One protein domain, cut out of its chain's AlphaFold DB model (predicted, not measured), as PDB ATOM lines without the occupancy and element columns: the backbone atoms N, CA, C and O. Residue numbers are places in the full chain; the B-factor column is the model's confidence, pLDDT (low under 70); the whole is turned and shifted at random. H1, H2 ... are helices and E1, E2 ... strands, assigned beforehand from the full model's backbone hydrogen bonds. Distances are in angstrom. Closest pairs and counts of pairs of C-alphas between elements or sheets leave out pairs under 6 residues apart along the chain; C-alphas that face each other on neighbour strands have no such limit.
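This is residues 56 to 118 of the 118 residues of the protein "Hypothetical protein" of Spirodela intermedia (UniProt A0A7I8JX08). This is a loose, flat piece with little regular structure: a two-stranded hairpin, E1 and E2, with the short helix H1 near its turn, and a long unnamed stretch, residues 95 to 118, that folds back on itself. The printed part has 63 residues, 19 of them in named elements, in the order E1, E2, H1; the sheet is antiparallel and the class mixed. The radius of gyration of the C-alphas is 13.7 A, and the spans are 38 by 33 by 16 A.

Find C-alpha 63 at (257.162, 221.368, 261.616); from there E1 runs 14.9 A to residue 68. E2, residues 71 to 76, covers 16.0 A. H1, residues 88 to 94, covers 10.1 A and ends at (270.270, 230.983, 253.201).

Look across the hairpin E1 and E2, at 146 degrees: N 66 and O 73 are 2.8 A apart, within hydrogen-bond range. The closest C-alphas of E2 and H1, Glu 71 and Ile 94, are 6.4 A apart. In H1, every O i to N i+4 pair is within hydrogen-bond range. Farther on, residues 104 to 105 pair antiparallel with 113 to 114.

The C-alphas of Glu 58 and Pro 100, the two farthest apart, are 38.8 A apart. The printed part has no cut; the link from E2 to H1 is long. Look for pLDDT under 70 at residues 56 to 60 and 115 to 118.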
ATOM      1  N   GLN A  56     248.991 214.837 262.140       57.59
ATOM      2  CA  GLN A  56     248.675 213.890 263.222       57.59
ATOM      3  C   GLN A  56     249.268 212.476 263.105       57.59
ATOM      4  O   GLN A  56     248.653 211.561 262.558       57.59
ATOM      5  N   SER A  57     250.380 212.273 263.805       49.38
ATOM      6  CA  SER A  57     250.519 211.115 264.685       49.38
ATOM      7  C   SER A  57     250.524 211.635 266.127       49.38
ATOM      8  O   SER A  57     251.025 212.727 266.382       49.38
ATOM      9  N   GLU A  58     249.996 210.882 267.087       56.91
ATOM     10  CA  GLU A  58     249.928 211.299 268.503       56.91
ATOM     11  C   GLU A  58     251.310 211.543 269.159       56.91
ATOM     12  O   GLU A  58     251.382 211.954 270.313       56.91
ATOM     13  N   LYS A  59     252.413 211.283 268.439       60.78
ATOM     14  CA  LYS A  59     253.802 211.447 268.897       60.78
ATOM     15  C   LYS A  59     254.730 212.037 267.823       60.78
ATOM     16  O   LYS A  59     255.931 211.781 267.856       60.78
ATOM     17  N   SER A  60     254.200 212.760 266.836       69.06
ATOM     18  CA  SER A  60     255.038 213.373 265.792       69.06
ATOM     19  C   SER A  60     255.497 214.758 266.212       69.06
ATOM     20  O   SER A  60     254.702 215.546 266.722       69.06
ATOM     21  N   LEU A  61     256.762 215.054 265.918       81.44
ATOM     22  CA  LEU A  61     257.289 216.412 265.928       81.44
ATOM     23  C   LEU A  61     256.480 217.278 264.952       81.44
ATOM     24  O   LEU A  61     256.064 216.806 263.889       81.44
ATOM     25  N   VAL A  62     256.234 218.527 265.336       83.81
ATOM     26  CA  VAL A  62     255.520 219.503 264.509       83.81
ATOM     27  C   VAL A  62     256.551 220.336 263.765       83.81
ATOM     28  O   VAL A  62     257.501 220.820 264.375       83.81
ATOM     29  N   TYR A  63     256.342 220.510 262.463       82.12
ATOM     30  CA  TYR A  63     257.162 221.368 261.616       82.12
ATOM     31  C   TYR A  63     256.300 222.444 260.962       82.12
ATOM     32  O   TYR A  63     255.132 222.207 260.631       82.12
ATOM     33  N   VAL A  64     256.889 223.619 260.785       80.81
ATOM     34  CA  VAL A  64     256.262 224.814 260.218       80.81
ATOM     35  C   VAL A  64     257.188 225.406 259.163       80.81
ATOM     36  O   VAL A  64     258.405 225.379 259.313       80.81
ATOM     37  N   GLU A  65     256.617 225.914 258.077       81.56
ATOM     38  CA  GLU A  65     257.368 226.678 257.080       81.56
ATOM     39  C   GLU A  65     257.500 228.121 257.579       81.56
ATOM     40  O   GLU A  65     256.505 228.752 257.941       81.56
ATOM     41  N   VAL A  66     258.731 228.622 257.619       79.44
ATOM     42  CA  VAL A  66     259.083 229.979 258.043       79.44
ATOM     43  C   VAL A  66     259.887 230.632 256.926       79.44
ATOM     44  O   VAL A  66     260.737 229.993 256.313       79.44
ATOM     45  N   GLU A  67     259.614 231.901 256.645       79.88
ATOM     46  CA  GLU A  67     260.417 232.695 255.718       79.88
ATOM     47  C   GLU A  67     261.581 233.346 256.477       79.88
ATOM     48  O   GLU A  67     261.362 234.068 257.454       79.88
ATOM     49  N   ALA A  68     262.811 233.075 256.044       76.56
ATOM     50  CA  ALA A  68     264.042 233.637 256.585       76.56
ATOM     51  C   ALA A  68     264.910 234.143 255.425       76.56
ATOM     52  O   ALA A  68     265.345 233.353 254.596       76.56
ATOM     53  N   ASP A  69     265.149 235.455 255.375       76.62
ATOM     54  CA  ASP A  69     265.910 236.114 254.299       76.62
ATOM     55  C   ASP A  69     265.407 235.739 252.887       76.62
ATOM     56  O   ASP A  69     266.167 235.304 252.030       76.62
ATOM     57  N   GLU A  70     264.086 235.848 252.674       79.50
ATOM     58  CA  GLU A  70     263.372 235.512 251.420       79.50
ATOM     59  C   GLU A  70     263.384 234.014 251.035       79.50
ATOM     60  O   GLU A  70     262.759 233.608 250.052       79.50
ATOM     61  N   GLU A  71     264.031 233.164 251.835       78.56
ATOM     62  CA  GLU A  71     264.067 231.714 251.667       78.56
ATOM     63  C   GLU A  71     263.079 231.024 252.617       78.56
ATOM     64  O   GLU A  71     262.939 231.374 253.788       78.56
ATOM     65  N   THR A  72     262.383 229.993 252.133       81.00
ATOM     66  CA  THR A  72     261.489 229.187 252.979       81.00
ATOM     67  C   THR A  72     262.269 228.060 253.657       81.00
ATOM     68  O   THR A  72     262.906 227.247 252.983       81.00
ATOM     69  N   VAL A  73     262.181 227.986 254.983       79.75
ATOM     70  CA  VAL A  73     262.822 226.985 255.847       79.75
ATOM     71  C   VAL A  73     261.747 226.178 256.573       79.75
ATOM     72  O   VAL A  73     260.769 226.739 257.065       79.75
ATOM     73  N   ALA A  74     261.914 224.857 256.662       82.69
ATOM     74  CA  ALA A  74     261.067 224.015 257.505       82.69
ATOM     75  C   ALA A  74     261.678 223.914 258.910       82.69
ATOM     76  O   ALA A  74     262.679 223.227 259.103       82.69
ATOM     77  N   GLU A  75     261.059 224.574 259.885       84.00
ATOM     78  CA  GLU A  75     261.519 224.635 261.274       84.00
ATOM     79  C   GLU A  75     260.706 223.718 262.189       84.00
ATOM     80  O   GLU A  75     259.506 223.512 261.991       84.00
ATOM     81  N   MET A  76     261.362 223.162 263.208       87.31
ATOM     82  CA  MET A  76     260.714 222.309 264.208       87.31
ATOM     83  C   MET A  76     260.132 223.160 265.337       87.31
ATOM     84  O   MET A  76     260.817 223.990 265.927       87.31
ATOM     85  N   VAL A  77     258.880 222.903 265.709       85.25
ATOM     86  CA  VAL A  77     258.248 223.563 266.854       85.25
ATOM     87  C   VAL A  77     258.673 222.864 268.147       85.25
ATOM     88  O   VAL A  77     258.203 221.767 268.450       85.25
ATOM     89  N   ASP A  78     259.532 223.522 268.926       85.25
ATOM     90  CA  ASP A  78     259.931 223.095 270.270       85.25
ATOM     91  C   ASP A  78     259.410 224.078 271.328       85.25
ATOM     92  O   ASP A  78     260.032 225.095 271.629       85.25
ATOM     93  N   SER A  79     258.262 223.763 271.936       83.62
ATOM     94  CA  SER A  79     257.696 224.578 273.022       83.62
ATOM     95  C   SER A  79     258.538 224.559 274.307       83.62
ATOM     96  O   SER A  79     258.248 225.314 275.233       83.62
ATOM     97  N   GLY A  80     259.525 223.663 274.415       84.12
ATOM     98  CA  GLY A  80     260.477 223.621 275.523       84.12
ATOM     99  C   GLY A  80     261.648 224.591 275.352       84.12
ATOM    100  O   GLY A  80     262.355 224.865 276.325       84.12
ATOM    101  N   ALA A  81     261.849 225.132 274.149       81.31
ATOM    102  CA  ALA A  81     262.899 226.096 273.866       81.31
ATOM    103  C   ALA A  81     262.478 227.515 274.286       81.31
ATOM    104  O   ALA A  81     261.398 228.000 273.961       81.31
ATOM    105  N   THR A  82     263.356 228.213 275.011       81.56
ATOM    106  CA  THR A  82     263.146 229.627 275.392       81.56
ATOM    107  C   THR A  82     263.577 230.601 274.289       81.56
ATOM    108  O   THR A  82     263.263 231.786 274.336       81.56
ATOM    109  N   SER A  83     264.328 230.123 273.301       82.19
ATOM    110  CA  SER A  83     264.831 230.908 272.174       82.19
ATOM    111  C   SER A  83     264.775 230.062 270.910       82.19
ATOM    112  O   SER A  83     264.777 228.836 270.993       82.19
ATOM    113  N   ASN A  84     264.746 230.716 269.752       83.19
ATOM    114  CA  ASN A  84     264.797 230.022 268.469       83.19
ATOM    115  C   ASN A  84     266.240 229.611 268.165       83.19
ATOM    116  O   ASN A  84     267.177 230.372 268.422       83.19
ATOM    117  N   PHE A  85     266.411 228.419 267.606       81.94
ATOM    118  CA  PHE A  85     267.707 227.884 267.217       81.94
ATOM    119  C   PHE A  85     267.633 227.451 265.763       81.94
ATOM    120  O   PHE A  85     266.730 226.713 265.396       81.94
ATOM    121  N   ILE A  86     268.611 227.881 264.976       82.00
ATOM    122  CA  ILE A  86     268.783 227.487 263.581       82.00
ATOM    123  C   ILE A  86     270.130 226.775 263.443       82.00
ATOM    124  O   ILE A  86     271.093 227.101 264.148       82.00
ATOM    125  N   SER A  87     270.209 225.770 262.572       82.75
ATOM    126  CA  SER A  87     271.469 225.068 262.330       82.75
ATOM    127  C   SER A  87     272.441 225.954 261.545       82.75
ATOM    128  O   SER A  87     272.040 226.761 260.707       82.75
ATOM    129  N   LEU A  88     273.746 225.783 261.780       82.00
ATOM    130  CA  LEU A  88     274.766 226.519 261.026       82.00
ATOM    131  C   LEU A  88     274.716 226.189 259.525       82.00
ATOM    132  O   LEU A  88     274.944 227.066 258.699       82.00
ATOM    133  N   GLU A  89     274.394 224.939 259.180       83.12
ATOM    134  CA  GLU A  89     274.200 224.504 257.793       83.12
ATOM    135  C   GLU A  89     273.086 225.305 257.114       83.12
ATOM    136  O   GLU A  89     273.252 225.752 255.981       83.12
ATOM    137  N   GLU A  90     271.980 225.534 257.824       82.69
ATOM    138  CA  GLU A  90     270.844 226.265 257.279       82.69
ATOM    139  C   GLU A  90     271.148 227.752 257.146       82.69
ATOM    140  O   GLU A  90     270.903 228.324 256.090       82.69
ATOM    141  N   VAL A  91     271.793 228.353 258.149       84.25
ATOM    142  CA  VAL A  91     272.307 229.731 258.085       84.25
ATOM    143  C   VAL A  91     273.213 229.934 256.867       84.25
ATOM    144  O   VAL A  91     273.066 230.919 256.146       84.25
ATOM    145  N   GLN A  92     274.126 228.992 256.605       85.31
ATOM    146  CA  GLN A  92     274.999 229.030 255.428       85.31
ATOM    147  C   GLN A  92     274.212 228.863 254.126       85.31
ATOM    148  O   GLN A  92     274.525 229.533 253.141       85.31
ATOM    149  N   ARG A  93     273.194 227.993 254.111       86.62
ATOM    150  CA  ARG A  93     272.337 227.750 252.943       86.62
ATOM    151  C   ARG A  93     271.591 229.010 252.513       86.62
ATOM    152  O   ARG A  93     271.525 229.272 251.315       86.62
ATOM    153  N   ILE A  94     271.049 229.763 253.468       84.94
ATOM    154  CA  ILE A  94     270.270 230.983 253.201       84.94
ATOM    155  C   ILE A  94     271.130 232.253 253.149       84.94
ATOM    156  O   ILE A  94     270.620 233.327 252.875       84.94
ATOM    157  N   GLY A  95     272.447 232.150 253.366       83.12
ATOM    158  CA  GLY A  95     273.370 233.281 253.223       83.12
ATOM    159  C   GLY A  95     273.374 234.269 254.394       83.12
ATOM    160  O   GLY A  95     273.931 235.363 254.265       83.12
ATOM    161  N   LEU A  96     272.821 233.884 255.546       82.31
ATOM    162  CA  LEU A  96     272.833 234.713 256.746       82.31
ATOM    163  C   LEU A  96     274.249 234.843 257.324       82.31
ATOM    164  O   LEU A  96     275.051 233.906 257.336       82.31
ATOM    165  N   LYS A  97     274.549 236.030 257.857       81.81
ATOM    166  CA  LYS A  97     275.801 236.294 258.576       81.81
ATOM    167  C   LYS A  97     275.634 235.934 260.045       81.81
ATOM    168  O   LYS A  97     274.680 236.372 260.681       81.81
ATOM    169  N   VAL A  98     276.590 235.187 260.588       78.25
ATOM    170  CA  VAL A  98     276.627 234.874 262.019       78.25
ATOM    171  C   VAL A  98     277.500 235.889 262.730       78.25
ATOM    172  O   VAL A  98     278.656 236.091 262.364       78.25
ATOM    173  N   GLU A  99     276.953 236.506 263.771       78.25
ATOM    174  CA  GLU A  99     277.753 237.295 264.695       78.25
ATOM    175  C   GLU A  99     278.217 236.425 265.868       78.25
ATOM    176  O   GLU A  99     277.404 235.727 266.489       78.25
ATOM    177  N   PRO A 100     279.517 236.450 266.206       72.88
ATOM    178  CA  PRO A 100     280.028 235.692 267.331       72.88
ATOM    179  C   PRO A 100     279.426 236.233 268.626       72.88
ATOM    180  O   PRO A 100     279.593 237.399 268.986       72.88
ATOM    181  N   THR A 101     278.763 235.353 269.366       71.56
ATOM    182  CA  THR A 101     278.176 235.673 270.662       71.56
ATOM    183  C   THR A 101     278.831 234.854 271.771       71.56
ATOM    184  O   THR A 101     279.469 233.831 271.540       71.56
ATOM    185  N   LYS A 102     278.724 235.335 273.012       72.50
ATOM    186  CA  LYS A 102     279.219 234.631 274.210       72.50
ATOM    187  C   LYS A 102     278.083 233.953 274.974       72.50
ATOM    188  O   LYS A 102     278.194 233.728 276.181       72.50
ATOM    189  N   THR A 103     276.973 233.671 274.300       74.81
ATOM    190  CA  THR A 103     275.835 232.998 274.917       74.81
ATOM    191  C   THR A 103     276.139 231.526 275.139       74.81
ATOM    192  O   THR A 103     276.968 230.895 274.479       74.81
ATOM    193  N   ARG A 104     275.477 230.978 276.151       77.38
ATOM    194  CA  ARG A 104     275.588 229.579 276.527       77.38
ATOM    195  C   ARG A 104     274.204 228.962 276.504       77.38
ATOM    196  O   ARG A 104     273.250 229.600 276.935       77.38
ATOM    197  N   PHE A 105     274.112 227.719 276.059       79.81
ATOM    198  CA  PHE A 105     272.866 226.965 276.032       79.81
ATOM    199  C   PHE A 105     273.071 225.592 276.665       79.81
ATOM    200  O   PHE A 105     274.186 225.071 276.724       79.81
ATOM    201  N   LYS A 106     271.998 225.008 277.191       80.62
ATOM    202  CA  LYS A 106     271.998 223.663 277.764       80.62
ATOM    203  C   LYS A 106     270.914 222.862 277.055       80.62
ATOM    204  O   LYS A 106     269.750 223.237 277.147       80.62
ATOM    205  N   ALA A 107     271.289 221.779 276.379       81.12
ATOM    206  CA  ALA A 107     270.306 220.833 275.862       81.12
ATOM    207  C   ALA A 107     269.873 219.874 276.983       81.12
ATOM    208  O   ALA A 107     270.578 219.729 277.985       81.12
ATOM    209  N   ALA A 108     268.718 219.223 276.820       74.94
ATOM    210  CA  ALA A 108     268.112 218.373 277.851       74.94
ATOM    211  C   ALA A 108     269.101 217.357 278.457       74.94
ATOM    212  O   ALA A 108     269.189 217.240 279.679       74.94
ATOM    213  N   ASP A 109     269.922 216.740 277.603       82.19
ATOM    214  CA  ASP A 109     270.855 215.674 277.979       82.19
ATOM    215  C   ASP A 109     272.332 216.092 277.906       82.19
ATOM    216  O   ASP A 109     273.224 215.245 277.847       82.19
ATOM    217  N   SER A 110     272.627 217.396 277.899       78.94
ATOM    218  CA  SER A 110     274.003 217.884 277.773       78.94
ATOM    219  C   SER A 110     274.418 218.863 278.867       78.94
ATOM    220  O   SER A 110     273.620 219.540 279.521       78.94
ATOM    221  N   SER A 111     275.732 218.933 279.085       82.31
ATOM    222  CA  SER A 111     276.344 220.035 279.822       82.31
ATOM    223  C   SER A 111     276.209 221.332 279.029       82.31
ATOM    224  O   SER A 111     276.255 221.311 277.804       82.31
ATOM    225  N   THR A 112     276.141 222.468 279.718       82.50
ATOM    226  CA  THR A 112     276.053 223.788 279.089       82.50
ATOM    227  C   THR A 112     277.208 224.058 278.114       82.50
ATOM    228  O   THR A 112     278.361 224.175 278.541       82.50
ATOM    229  N   GLN A 113     276.881 224.243 276.838       78.19
ATOM    230  CA  GLN A 113     277.799 224.565 275.745       78.19
ATOM    231  C   GLN A 113     277.757 226.062 275.415       78.19
ATOM    232  O   GLN A 113     276.796 226.754 275.755       78.19
ATOM    233  N   SER A 114     278.813 226.575 274.785       72.25
ATOM    234  CA  SER A 114     278.834 227.936 274.238       72.25
ATOM    235  C   SER A 114     278.308 227.923 272.807       72.25
ATOM    236  O   SER A 114     278.671 227.038 272.036       72.25
ATOM    237  N   LEU A 115     277.494 228.913 272.450       68.94
ATOM    238  CA  LEU A 115     277.130 229.195 271.065       68.94
ATOM    239  C   LEU A 115     278.235 230.074 270.480       68.94
ATOM    240  O   LEU A 115     278.236 231.280 270.692       68.94
ATOM    241  N   ILE A 116     279.218 229.470 269.817       56.09
ATOM    242  CA  ILE A 116     280.225 230.219 269.062       56.09
ATOM    243  C   ILE A 116     279.846 230.081 267.592       56.09
ATOM    244  O   ILE A 116     279.922 228.988 267.038       56.09
ATOM    245  N   GLY A 117     279.395 231.180 266.992       53.66
ATOM    246  CA  GLY A 117     279.460 231.341 265.546       53.66
ATOM    247  C   GLY A 117     280.900 231.659 265.176       53.66
ATOM    248  O   GLY A 117     281.427 232.650 265.685       53.66
ATOM    249  N   GLU A 118     281.548 230.797 264.394       40.69
ATOM    250  CA  GLU A 118     282.864 231.082 263.798       40.69
ATOM    251  C   GLU A 118     282.733 231.883 262.501       40.69
ATOM    252  O   GLU A 118     281.778 231.616 261.734       40.69
TER     253      GLU A 118